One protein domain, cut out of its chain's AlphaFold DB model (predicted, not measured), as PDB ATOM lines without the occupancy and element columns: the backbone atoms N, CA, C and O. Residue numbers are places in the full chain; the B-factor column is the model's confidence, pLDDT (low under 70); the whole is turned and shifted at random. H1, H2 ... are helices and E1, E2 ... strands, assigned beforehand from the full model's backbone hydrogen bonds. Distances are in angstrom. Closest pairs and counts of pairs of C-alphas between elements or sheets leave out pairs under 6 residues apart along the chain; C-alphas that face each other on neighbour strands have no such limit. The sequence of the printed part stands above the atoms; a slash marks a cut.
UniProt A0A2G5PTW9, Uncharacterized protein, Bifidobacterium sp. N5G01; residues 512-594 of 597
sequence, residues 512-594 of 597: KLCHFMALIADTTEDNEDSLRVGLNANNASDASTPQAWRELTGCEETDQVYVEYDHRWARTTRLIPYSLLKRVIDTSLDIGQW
ATOM      1  N   LYS A 512     326.886 213.564 157.326       84.31
ATOM      2  CA  LYS A 512     326.249 214.765 156.750       84.31
ATOM      3  C   LYS A 512     324.787 214.921 157.176       84.31
ATOM      4  O   LYS A 512     324.343 216.029 157.484       84.31
ATOM      5  N   LEU A 513     324.026 213.825 157.173       84.88
ATOM      6  CA  LEU A 513     322.614 213.857 157.541       84.88
ATOM      7  C   LEU A 513     322.421 214.030 159.057       84.88
ATOM      8  O   LEU A 513     321.530 214.776 159.452       84.88
ATOM      9  N   CYS A 514     323.267 213.425 159.897       84.44
ATOM     10  CA  CYS A 514     323.293 213.668 161.343       84.44
ATOM     11  C   CYS A 514     323.559 215.144 161.644       84.44
ATOM     12  O   CYS A 514     322.771 215.752 162.364       84.44
ATOM     13  N   HIS A 515     324.573 215.746 161.016       82.25
ATOM     14  CA  HIS A 515     324.883 217.165 161.171       82.25
ATOM     15  C   HIS A 515     323.675 218.060 160.858       82.25
ATOM     16  O   HIS A 515     323.321 218.966 161.616       82.25
ATOM     17  N   PHE A 516     322.987 217.778 159.750       83.00
ATOM     18  CA  PHE A 516     321.783 218.506 159.362       83.00
ATOM     19  C   PHE A 516     320.621 218.306 160.344       83.00
ATOM     20  O   PHE A 516     319.925 219.264 160.686       83.00
ATOM     21  N   MET A 517     320.408 217.077 160.816       82.31
ATOM     22  CA  MET A 517     319.354 216.771 161.785       82.31
ATOM     23  C   MET A 517     319.627 217.410 163.149       82.31
ATOM     24  O   MET A 517     318.697 217.956 163.741       82.31
ATOM     25  N   ALA A 518     320.883 217.426 163.597       78.56
ATOM     26  CA  ALA A 518     321.320 218.108 164.809       78.56
ATOM     27  C   ALA A 518     321.083 219.626 164.718       78.56
ATOM     28  O   ALA A 518     320.545 220.222 165.651       78.56
ATOM     29  N   LEU A 519     321.377 220.239 163.560       78.88
ATOM     30  CA  LEU A 519     321.099 221.656 163.296       78.88
ATOM     31  C   LEU A 519     319.595 221.974 163.364       78.88
ATOM     32  O   LEU A 519     319.195 223.000 163.905       78.88
ATOM     33  N   ILE A 520     318.746 221.093 162.820       78.56
ATOM     34  CA  ILE A 520     317.283 221.253 162.872       78.56
ATOM     35  C   ILE A 520     316.736 221.054 164.290       78.56
ATOM     36  O   ILE A 520     315.728 221.668 164.648       78.56
ATOM     37  N   ALA A 521     317.343 220.162 165.069       73.12
ATOM     38  CA  ALA A 521     316.927 219.851 166.431       73.12
ATOM     39  C   ALA A 521     317.477 220.835 167.483       73.12
ATOM     40  O   ALA A 521     317.041 220.762 168.629       73.12
ATOM     41  N   ASP A 522     318.360 221.767 167.092       72.81
ATOM     42  CA  ASP A 522     319.094 222.685 167.982       72.81
ATOM     43  C   ASP A 522     319.905 221.934 169.057       72.81
ATOM     44  O   ASP A 522     319.906 222.260 170.246       72.81
ATOM     45  N   THR A 523     320.573 220.860 168.631       70.06
ATOM     46  CA  THR A 523     321.337 219.936 169.484       70.06
ATOM     47  C   THR A 523     322.778 219.812 169.002       70.06
ATOM     48  O   THR A 523     323.062 219.998 167.821       70.06
ATOM     49  N   THR A 524     323.707 219.475 169.899       66.12
ATOM     50  CA  THR A 524     325.108 219.209 169.532       66.12
ATOM     51  C   THR A 524     325.275 217.788 169.010       66.12
ATOM     52  O   THR A 524     324.792 216.856 169.647       66.12
ATOM     53  N   GLU A 525     326.002 217.649 167.906       62.50
ATOM     54  CA  GLU A 525     326.349 216.373 167.274       62.50
ATOM     55  C   GLU A 525     327.128 215.467 168.247       62.50
ATOM     56  O   GLU A 525     328.095 215.922 168.870       62.50
ATOM     57  N   ASP A 526     326.713 214.206 168.392       62.31
ATOM     58  CA  ASP A 526     327.408 213.215 169.216       62.31
ATOM     59  C   ASP A 526     327.702 211.930 168.429       62.31
ATOM     60  O   ASP A 526     326.941 211.502 167.564       62.31
ATOM     61  N   ASN A 527     328.818 211.277 168.751       56.09
ATOM     62  CA  ASN A 527     329.270 210.075 168.042       56.09
ATOM     63  C   ASN A 527     328.391 208.838 168.314       56.09
ATOM     64  O   ASN A 527     328.530 207.837 167.613       56.09
ATOM     65  N   GLU A 528     327.516 208.885 169.324       60.22
ATOM     66  CA  GLU A 528     326.560 207.815 169.654       60.22
ATOM     67  C   GLU A 528     325.175 208.007 169.009       60.22
ATOM     68  O   GLU A 528     324.283 207.185 169.228       60.22
ATOM     69  N   ASP A 529     324.978 209.050 168.195       70.50
ATOM     70  CA  ASP A 529     323.685 209.303 167.564       70.50
ATOM     71  C   ASP A 529     323.329 208.205 166.549       70.50
ATOM     72  O   ASP A 529     324.091 207.879 165.626       70.50
ATOM     73  N   SER A 530     322.129 207.635 166.692       79.81
ATOM     74  CA  SER A 530     321.623 206.638 165.749       79.81
ATOM     75  C   SER A 530     320.698 207.299 164.731       79.81
ATOM     76  O   SER A 530     319.828 208.101 165.072       79.81
ATOM     77  N   LEU A 531     320.907 206.981 163.453       85.62
ATOM     78  CA  LEU A 531     320.175 207.580 162.345       85.62
ATOM     79  C   LEU A 531     319.660 206.470 161.439       85.62
ATOM     80  O   LEU A 531     320.443 205.671 160.926       85.62
ATOM     81  N   ARG A 532     318.345 206.430 161.224       88.00
ATOM     82  CA  ARG A 532     317.701 205.499 160.295       88.00
ATOM     83  C   ARG A 532     317.005 206.258 159.180       88.00
ATOM     84  O   ARG A 532     316.317 207.248 159.433       88.00
ATOM     85  N   VAL A 533     317.165 205.769 157.956       85.94
ATOM     86  CA  VAL A 533     316.604 206.378 156.744       85.94
ATOM     87  C   VAL A 533     315.826 205.333 155.954       85.94
ATOM     88  O   VAL A 533     316.237 204.175 155.888       85.94
ATOM     89  N   GLY A 534     314.692 205.732 155.384       86.81
ATOM     90  CA  GLY A 534     313.851 204.876 154.547       86.81
ATOM     91  C   GLY A 534     312.695 205.644 153.910       86.81
ATOM     92  O   GLY A 534     312.587 206.858 154.042       86.81
ATOM     93  N   LEU A 535     311.792 204.938 153.236       83.25
ATOM     94  CA  LEU A 535     310.560 205.518 152.670       83.25
ATOM     95  C   LEU A 535     309.441 205.619 153.723       83.25
ATOM     96  O   LEU A 535     308.512 206.409 153.597       83.25
ATOM     97  N   ASN A 536     309.508 204.793 154.767       83.62
ATOM     98  CA  ASN A 536     308.594 204.729 155.898       83.62
ATOM     99  C   ASN A 536     309.280 204.070 157.115       83.62
ATOM    100  O   ASN A 536     310.406 203.589 157.042       83.62
ATOM    101  N   ALA A 537     308.585 204.009 158.252       79.88
ATOM    102  CA  ALA A 537     309.139 203.433 159.481       79.88
ATOM    103  C   ALA A 537     309.477 201.929 159.382       79.88
ATOM    104  O   ALA A 537     310.338 201.445 160.113       79.88
ATOM    105  N   ASN A 538     308.816 201.182 158.488       80.44
ATOM    106  CA  ASN A 538     309.006 199.736 158.353       80.44
ATOM    107  C   ASN A 538     310.213 199.376 157.479       80.44
ATOM    108  O   ASN A 538     310.769 198.298 157.660       80.44
ATOM    109  N   ASN A 539     310.617 200.250 156.551       82.00
ATOM    110  CA  ASN A 539     311.800 200.044 155.709       82.00
ATOM    111  C   ASN A 539     313.010 200.897 156.120       82.00
ATOM    112  O   ASN A 539     314.069 200.813 155.503       82.00
ATOM    113  N   ALA A 540     312.883 201.693 157.183       83.00
ATOM    114  CA  ALA A 540     313.984 202.489 157.701       83.00
ATOM    115  C   ALA A 540     315.131 201.597 158.204       83.00
ATOM    116  O   ALA A 540     314.961 200.823 159.151       83.00
ATOM    117  N   SER A 541     316.315 201.744 157.618       84.88
ATOM    118  CA  SER A 541     317.532 201.001 157.979       84.88
ATOM    119  C   SER A 541     318.609 201.952 158.503       84.88
ATOM    120  O   SER A 541     318.512 203.158 158.285       84.88
ATOM    121  N   ASP A 542     319.612 201.441 159.226       84.25
ATOM    122  CA  ASP A 542     320.705 202.278 159.750       84.25
ATOM    123  C   ASP A 542     321.462 202.948 158.600       84.25
ATOM    124  O   ASP A 542     321.968 202.276 157.696       84.25
ATOM    125  N   ALA A 543     321.553 204.273 158.661       84.00
ATOM    126  CA  ALA A 543     322.210 205.112 157.673       84.00
ATOM    127  C   ALA A 543     323.697 204.765 157.475       84.00
ATOM    128  O   ALA A 543     324.269 205.143 156.457       84.00
ATOM    129  N   SER A 544     324.338 204.044 158.407       81.25
ATOM    130  CA  SER A 544     325.728 203.588 158.242       81.25
ATOM    131  C   SER A 544     325.868 202.400 157.294       81.25
ATOM    132  O   SER A 544     326.987 202.010 156.975       81.25
ATOM    133  N   THR A 545     324.759 201.807 156.853       84.00
ATOM    134  CA  THR A 545     324.764 200.682 155.917       84.00
ATOM    135  C   THR A 545     324.415 201.157 154.504       84.00
ATOM    136  O   THR A 545     323.468 201.932 154.337       84.00
ATOM    137  N   PRO A 546     325.099 200.671 153.449       82.44
ATOM    138  CA  PRO A 546     324.755 201.027 152.068       82.44
ATOM    139  C   PRO A 546     323.303 200.692 151.692       82.44
ATOM    140  O   PRO A 546     322.691 201.369 150.868       82.44
ATOM    141  N   GLN A 547     322.712 199.671 152.325       80.81
ATOM    142  CA  GLN A 547     321.330 199.255 152.081       80.81
ATOM    143  C   GLN A 547     320.306 200.358 152.388       80.81
ATOM    144  O   GLN A 547     319.339 200.489 151.638       80.81
ATOM    145  N   ALA A 548     320.534 201.177 153.421       82.00
ATOM    146  CA  ALA A 548     319.625 202.264 153.793       82.00
ATOM    147  C   ALA A 548     319.466 203.317 152.685       82.00
ATOM    148  O   ALA A 548     318.408 203.924 152.540       82.00
ATOM    149  N   TRP A 549     320.503 203.500 151.870       83.38
ATOM    150  CA  TRP A 549     320.519 204.474 150.783       83.38
ATOM    151  C   TRP A 549     320.000 203.898 149.463       83.38
ATOM    152  O   TRP A 549     319.480 204.640 148.631       83.38
ATOM    153  N   ARG A 550     320.066 202.569 149.284       81.81
ATOM    154  CA  ARG A 550     319.679 201.885 148.037       81.81
ATOM    155  C   ARG A 550     318.224 202.128 147.681       81.81
ATOM    156  O   ARG A 550     317.903 202.394 146.526       81.81
ATOM    157  N   GLU A 551     317.358 202.057 148.681       74.06
ATOM    158  CA  GLU A 551     315.913 202.206 148.512       74.06
ATOM    159  C   GLU A 551     315.498 203.647 148.174       74.06
ATOM    160  O   GLU A 551     314.395 203.860 147.682       74.06
ATOM    161  N   LEU A 552     316.387 204.627 148.383       79.06
ATOM    162  CA  LEU A 552     316.136 206.046 148.115       79.06
ATOM    163  C   LEU A 552     316.550 206.478 146.695       79.06
ATOM    164  O   LEU A 552     316.197 207.570 146.261       79.06
ATOM    165  N   THR A 553     317.271 205.636 145.950       76.56
ATOM    166  CA  THR A 553     317.824 205.981 144.622       76.56
ATOM    167  C   THR A 553     316.770 206.240 143.541       76.56
ATOM    168  O   THR A 553     317.040 206.978 142.596       76.56
ATOM    169  N   GLY A 554     315.568 205.674 143.689       72.56
ATOM    170  CA  GLY A 554     314.467 205.776 142.725       72.56
ATOM    171  C   GLY A 554     313.381 206.802 143.063       72.56
ATOM    172  O   GLY A 554     312.353 206.803 142.391       72.56
ATOM    173  N   CYS A 555     313.564 207.628 144.097       79.75
ATOM    174  CA  CYS A 555     312.563 208.606 144.537       79.75
ATOM    175  C   CYS A 555     312.443 209.815 143.596       79.75
ATOM    176  O   CYS A 555     313.445 210.366 143.127       79.75
ATOM    177  N   GLU A 556     311.214 210.289 143.385       78.75
ATOM    178  CA  GLU A 556     310.935 211.570 142.733       78.75
ATOM    179  C   GLU A 556     311.182 212.743 143.702       78.75
ATOM    180  O   GLU A 556     311.154 212.598 144.923       78.75
ATOM    181  N   GLU A 557     311.418 213.954 143.184       77.81
ATOM    182  CA  GLU A 557     311.785 215.122 144.011       77.81
ATOM    183  C   GLU A 557     310.737 215.510 145.073       77.81
ATOM    184  O   GLU A 557     311.075 216.173 146.066       77.81
ATOM    185  N   THR A 558     309.482 215.103 144.870       76.38
ATOM    186  CA  THR A 558     308.352 215.345 145.775       76.38
ATOM    187  C   THR A 558     308.136 214.247 146.817       76.38
ATOM    188  O   THR A 558     307.346 214.455 147.744       76.38
ATOM    189  N   ASP A 559     308.826 213.110 146.697       84.88
ATOM    190  CA  ASP A 559     308.683 211.992 147.628       84.88
ATOM    191  C   ASP A 559     309.163 212.372 149.030       84.88
ATOM    192  O   ASP A 559     310.081 213.174 149.211       84.88
ATOM    193  N   GLN A 560     308.513 211.804 150.044       84.75
ATOM    194  CA  GLN A 560     308.856 212.030 151.445       84.75
ATOM    195  C   GLN A 560     309.758 210.905 151.944       84.75
ATOM    196  O   GLN A 560     309.378 209.738 151.917       84.75
ATOM    197  N   VAL A 561     310.932 211.271 152.444       86.62
ATOM    198  CA  VAL A 561     311.883 210.358 153.073       86.62
ATOM    199  C   VAL A 561     311.665 210.361 154.577       86.62
ATOM    200  O   VAL A 561     311.636 211.413 155.217       86.62
ATOM    201  N   TYR A 562     311.528 209.169 155.141       88.44
ATOM    202  CA  TYR A 562     311.485 208.937 156.572       88.44
ATOM    203  C   TYR A 562     312.894 209.003 157.154       88.44
ATOM    204  O   TYR A 562     313.761 208.205 156.798       88.44
ATOM    205  N   VAL A 563     313.105 209.952 158.064       87.06
ATOM    206  CA  VAL A 563     314.349 210.125 158.812       87.06
ATOM    207  C   VAL A 563     314.037 210.025 160.293       87.06
ATOM    208  O   VAL A 563     313.230 210.783 160.836       87.06
ATOM    209  N   GLU A 564     314.688 209.088 160.959       86.94
ATOM    210  CA  GLU A 564     314.599 208.898 162.394       86.94
ATOM    211  C   GLU A 564     315.975 209.121 163.005       86.94
ATOM    212  O   GLU A 564     316.921 208.407 162.683       86.94
ATOM    213  N   TYR A 565     316.074 210.129 163.861       85.12
ATOM    214  CA  TYR A 565     317.304 210.555 164.510       85.12
ATOM    215  C   TYR A 565     317.132 210.432 166.024       85.12
ATOM    216  O   TYR A 565     316.267 211.091 166.611       85.12
ATOM    217  N   ASP A 566     317.915 209.556 166.639       81.19
ATOM    218  CA  ASP A 566     317.923 209.318 168.080       81.19
ATOM    219  C   ASP A 566     319.202 209.901 168.681       81.19
ATOM    220  O   ASP A 566     320.301 209.494 168.298       81.19
ATOM    221  N   HIS A 567     319.044 210.848 169.604       75.50
ATOM    222  CA  HIS A 567     320.147 211.496 170.312       75.50
ATOM    223  C   HIS A 567     319.885 211.415 171.819       75.50
ATOM    224  O   HIS A 567     318.843 211.881 172.279       75.50
ATOM    225  N   ARG A 568     320.818 210.805 172.571       63.44
ATOM    226  CA  ARG A 568     320.909 210.536 174.037       63.44
ATOM    227  C   ARG A 568     319.629 210.289 174.866       63.44
ATOM    228  O   ARG A 568     319.618 209.350 175.655       63.44
ATOM    229  N   TRP A 569     318.585 211.110 174.760       63.97
ATOM    230  CA  TRP A 569     317.315 210.985 175.490       63.97
ATOM    231  C   TRP A 569     316.062 211.372 174.680       63.97
ATOM    232  O   TRP A 569     314.971 211.416 175.252       63.97
ATOM    233  N   ALA A 570     316.182 211.658 173.379       70.62
ATOM    234  CA  ALA A 570     315.054 212.054 172.544       70.62
ATOM    235  C   ALA A 570     315.149 211.508 171.113       70.62
ATOM    236  O   ALA A 570     316.129 211.686 170.392       70.62
ATOM    237  N   ARG A 571     314.040 210.910 170.674       79.25
ATOM    238  CA  ARG A 571     313.868 210.377 169.326       79.25
ATOM    239  C   ARG A 571     313.080 211.366 168.482       79.25
ATOM    240  O   ARG A 571     311.922 211.658 168.782       79.25
ATOM    241  N   THR A 572     313.697 211.864 167.418       79.69
ATOM    242  CA  THR A 572     313.072 212.784 166.469       79.69
ATOM    243  C   THR A 572     312.805 212.059 165.162       79.69
ATOM    244  O   THR A 572     313.725 211.636 164.469       79.69
ATOM    245  N   THR A 573     311.534 211.951 164.794       83.69
ATOM    246  CA  THR A 573     311.124 211.401 163.500       83.69
ATOM    247  C   THR A 573     310.624 212.525 162.607       83.69
ATOM    248  O   THR A 573     309.749 213.295 163.010       83.69
ATOM    249  N   ARG A 574     311.151 212.621 161.384       82.81
ATOM    250  CA  ARG A 574     310.704 213.587 160.377       82.81
ATOM    251  C   ARG A 574     310.490 212.927 159.024       82.81
ATOM    252  O   ARG A 574     311.193 211.997 158.647       82.81
ATOM    253  N   LEU A 575     309.515 213.461 158.299       86.12
ATOM    254  CA  LEU A 575     309.364 213.245 156.868       86.12
ATOM    255  C   LEU A 575     309.974 214.455 156.165       86.12
ATOM    256  O   LEU A 575     309.584 215.590 156.448       86.12
ATOM    257  N   ILE A 576     310.977 214.216 155.327       85.69
ATOM    258  CA  ILE A 576     311.719 215.257 154.622       85.69
ATOM    259  C   ILE A 576     311.552 215.040 153.115       85.69
ATOM    260  O   ILE A 576     311.752 213.916 152.660       85.69
ATOM    261  N   PRO A 577     311.231 216.075 152.315       85.31
ATOM    262  CA  PRO A 577     311.210 215.940 150.863       85.31
ATOM    263  C   PRO A 577     312.557 215.440 150.329       85.31
ATOM    264  O   PRO A 577     313.610 215.955 150.715       85.31
ATOM    265  N   TYR A 578     312.537 214.491 149.395       83.19
ATOM    266  CA  TYR A 578     313.741 213.926 148.786       83.19
ATOM    267  C   TYR A 578     314.623 215.006 148.133       83.19
ATOM    268  O   TYR A 578     315.847 214.972 148.242       83.19
ATOM    269  N   SER A 579     314.013 216.045 147.553       81.31
ATOM    270  CA  SER A 579     314.716 217.233 147.043       81.31
ATOM    271  C   SER A 579     315.539 217.988 148.100       81.31
ATOM    272  O   SER A 579     316.598 218.532 147.775       81.31
ATOM    273  N   LEU A 580     315.092 218.020 149.362       81.69
ATOM    274  CA  LEU A 580     315.855 218.611 150.465       81.69
ATOM    275  C   LEU A 580     316.992 217.683 150.894       81.69
ATOM    276  O   LEU A 580     318.116 218.149 151.055       81.69
ATOM    277  N   LEU A 581     316.725 216.378 151.003       83.06
ATOM    278  CA  LEU A 581     317.744 215.373 151.315       83.06
ATOM    279  C   LEU A 581     318.899 215.409 150.303       83.06
ATOM    280  O   LEU A 581     320.062 215.489 150.691       83.06
ATOM    281  N   LYS A 582     318.578 215.442 149.006       81.00
ATOM    282  CA  LYS A 582     319.557 215.529 147.915       81.00
ATOM    283  C   LYS A 582     320.432 216.783 148.016       81.00
ATOM    284  O   LYS A 582     321.627 216.716 147.752       81.00
ATOM    285  N   ARG A 583     319.857 217.914 148.440       79.62
ATOM    286  CA  ARG A 583     320.582 219.181 148.635       79.62
ATOM    287  C   ARG A 583     321.498 219.167 149.858       79.62
ATOM    288  O   ARG A 583     322.548 219.790 149.825       79.62
ATOM    289  N   VAL A 584     321.090 218.490 150.930       80.12
ATOM    290  CA  VAL A 584     321.881 218.352 152.166       80.12
ATOM    291  C   VAL A 584     323.076 217.431 151.949       80.12
ATOM    292  O   VAL A 584     324.168 217.679 152.450       80.12
ATOM    293  N   ILE A 585     322.860 216.362 151.193       79.81
ATOM    294  CA  ILE A 585     323.866 215.339 150.948       79.81
ATOM    295  C   ILE A 585     324.863 215.767 149.857       79.81
ATOM    296  O   ILE A 585     326.047 215.415 149.943       79.81
ATOM    297  N   ASP A 586     324.406 216.538 148.862       70.94
ATOM    298  CA  ASP A 586     325.202 217.106 147.755       70.94
ATOM    299  C   ASP A 586     326.116 216.074 147.062       70.94
ATOM    300  O   ASP A 586     327.232 216.351 146.633       70.94
ATOM    301  N   THR A 587     325.666 214.820 147.022       65.12
ATOM    302  CA  THR A 587     326.373 213.678 146.431       65.12
ATOM    303  C   THR A 587     325.357 212.728 145.800       65.12
ATOM    304  O   THR A 587     324.193 212.686 146.205       65.12
ATOM    305  N   SER A 588     325.776 212.005 144.758       68.44
ATOM    306  CA  SER A 588     324.925 211.015 144.087       68.44
ATOM    307  C   SER A 588     324.602 209.868 145.042       68.44
ATOM    308  O   SER A 588     325.506 209.298 145.653       68.44
ATOM    309  N   LEU A 589     323.318 209.522 145.156       67.56
ATOM    310  CA  LEU A 589     322.863 208.370 145.937       67.56
ATOM    311  C   LEU A 589     322.960 207.050 145.150       67.56
ATOM    312  O   LEU A 589     322.667 206.001 145.709       67.56
ATOM    313  N   ASP A 590     323.378 207.085 143.878       67.19
ATOM    314  CA  ASP A 590     323.552 205.887 143.055       67.19
ATOM    315  C   ASP A 590     324.694 205.010 143.590       67.19
ATOM    316  O   ASP A 590     325.875 205.324 143.437       67.19
ATOM    317  N   ILE A 591     324.319 203.889 144.205       65.25
ATOM    318  CA  ILE A 591     325.252 202.935 144.811       65.25
ATOM    319  C   ILE A 591     326.174 202.300 143.768       65.25
ATOM    320  O   ILE A 591     327.305 201.970 144.108       65.25
ATOM    321  N   GLY A 592     325.762 202.191 142.498       62.31
ATOM    322  CA  GLY A 592     326.654 201.694 141.444       62.31
ATOM    323  C   GLY A 592     327.891 202.581 141.258       62.31
ATOM    324  O   GLY A 592     328.972 202.089 140.963       62.31
ATOM    325  N   GLN A 593     327.768 203.884 141.534       64.31
ATOM    326  CA  GLN A 593     328.892 204.830 141.515       64.31
ATOM    327  C   GLN A 593     329.720 204.803 142.808       64.31
ATOM    328  O   GLN A 593     330.784 205.420 142.872       64.31
ATOM    329  N   TRP A 594     329.233 204.129 143.856       68.25
ATOM    330  CA  TRP A 594     329.934 204.017 145.134       68.25
ATOM    331  C   TRP A 594     330.990 202.915 145.136       68.25
ATOM    332  O   TRP A 594     331.935 202.986 145.921       68.25
TER     333      TRP A 594
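Overview. This is residues 512 to 594 of the 597 residues of an uncharacterized protein of Bifidobacterium sp. N5G01 (UniProt A0A2G5PTW9). A small antiparallel sheet of three strands has helix H1 crossing over one face, while H3, which follows E3 at one end of the sheet, meets H1. The short helix H2 sits near E1, and the link after E1 folds back so that residues 541 to 542 pair with residues 532 to 533 of E1. The printed part has 83 residues, with three named helices and three named strands in the order H1, E1, H2, E2, E3, H3; the sheet's order is E1, E2, E3, and the class is mixed, helices and strands. The whole is compact, with a radius of gyration of the C-alphas of 12.2 A, and rounded, with spans of 34 by 26 by 23 A.

Along the chain. Find C-alpha 512 at (326.249, 214.765, 156.750); from there H1 runs through residues 512 to 521, 14.4 A from first to last C-alpha. Next look for E1, residues 530 to 534, 13.7 A, and then for H2, residues 546 to 550, 6.5 A. E2 holds residues 560 to 567 and starts at C-alpha 560, (308.856, 212.030, 151.445), running 22.0 A. E3, residues 570 to 577, runs 22.4 A. H3, residues 578 to 585, is 10.4 A long and ends at C-alpha 585, (323.866, 215.339, 150.948).

Arrangement. Start with the sheet, where E2 is the inner strand and E1 and E3 are the edge strands. E1 and E2 are antiparallel at 169 degrees, with N 532 and O 564 within hydrogen-bond range at 2.8 A. E2 and E3 form a hairpin, antiparallel at 160 degrees, with N 563 and O 574 within hydrogen-bond range at 2.9 A. H1 is on the sheet at a height over the sheet of 9.6 A and runs across the strands, at 77 degrees to E2 on the local plane. It lies over E2, and only just over E1 and E3, with 3 of its 10 C-alphas falling on each. Its closest C-alphas to E2 are those of Met 517 and Tyr 565, 7.1 A apart. H1 and H3 touch, their closest C-alphas being those of Lys 512 and Ile 585, 6.3 A apart, and they are only just about perpendicular at 71 degrees. H3 only grazes the sheet with residues 578 to 581, and H2 only grazes it with residues 547 to 550. The closest C-alphas of E1 and H2 are those of Val 533 and Ala 548, 5.9 A apart. H2 is apart from H1 and from H3. In H1, H2 and H3 every O i to N i+4 pair is within hydrogen-bond range.

Size, cuts and confidence. The two C-alphas farthest apart are those of Trp 569 and Gly 592, 36.5 A. The printed part has no cut. The link from E1 to H2 is long, with 11 residues. Look at the B-factor column for the model's confidence: the mean pLDDT of the printed part is 78.1, and it is under 70 at residues 524 to 528, 568 to 569 and 587 to 594.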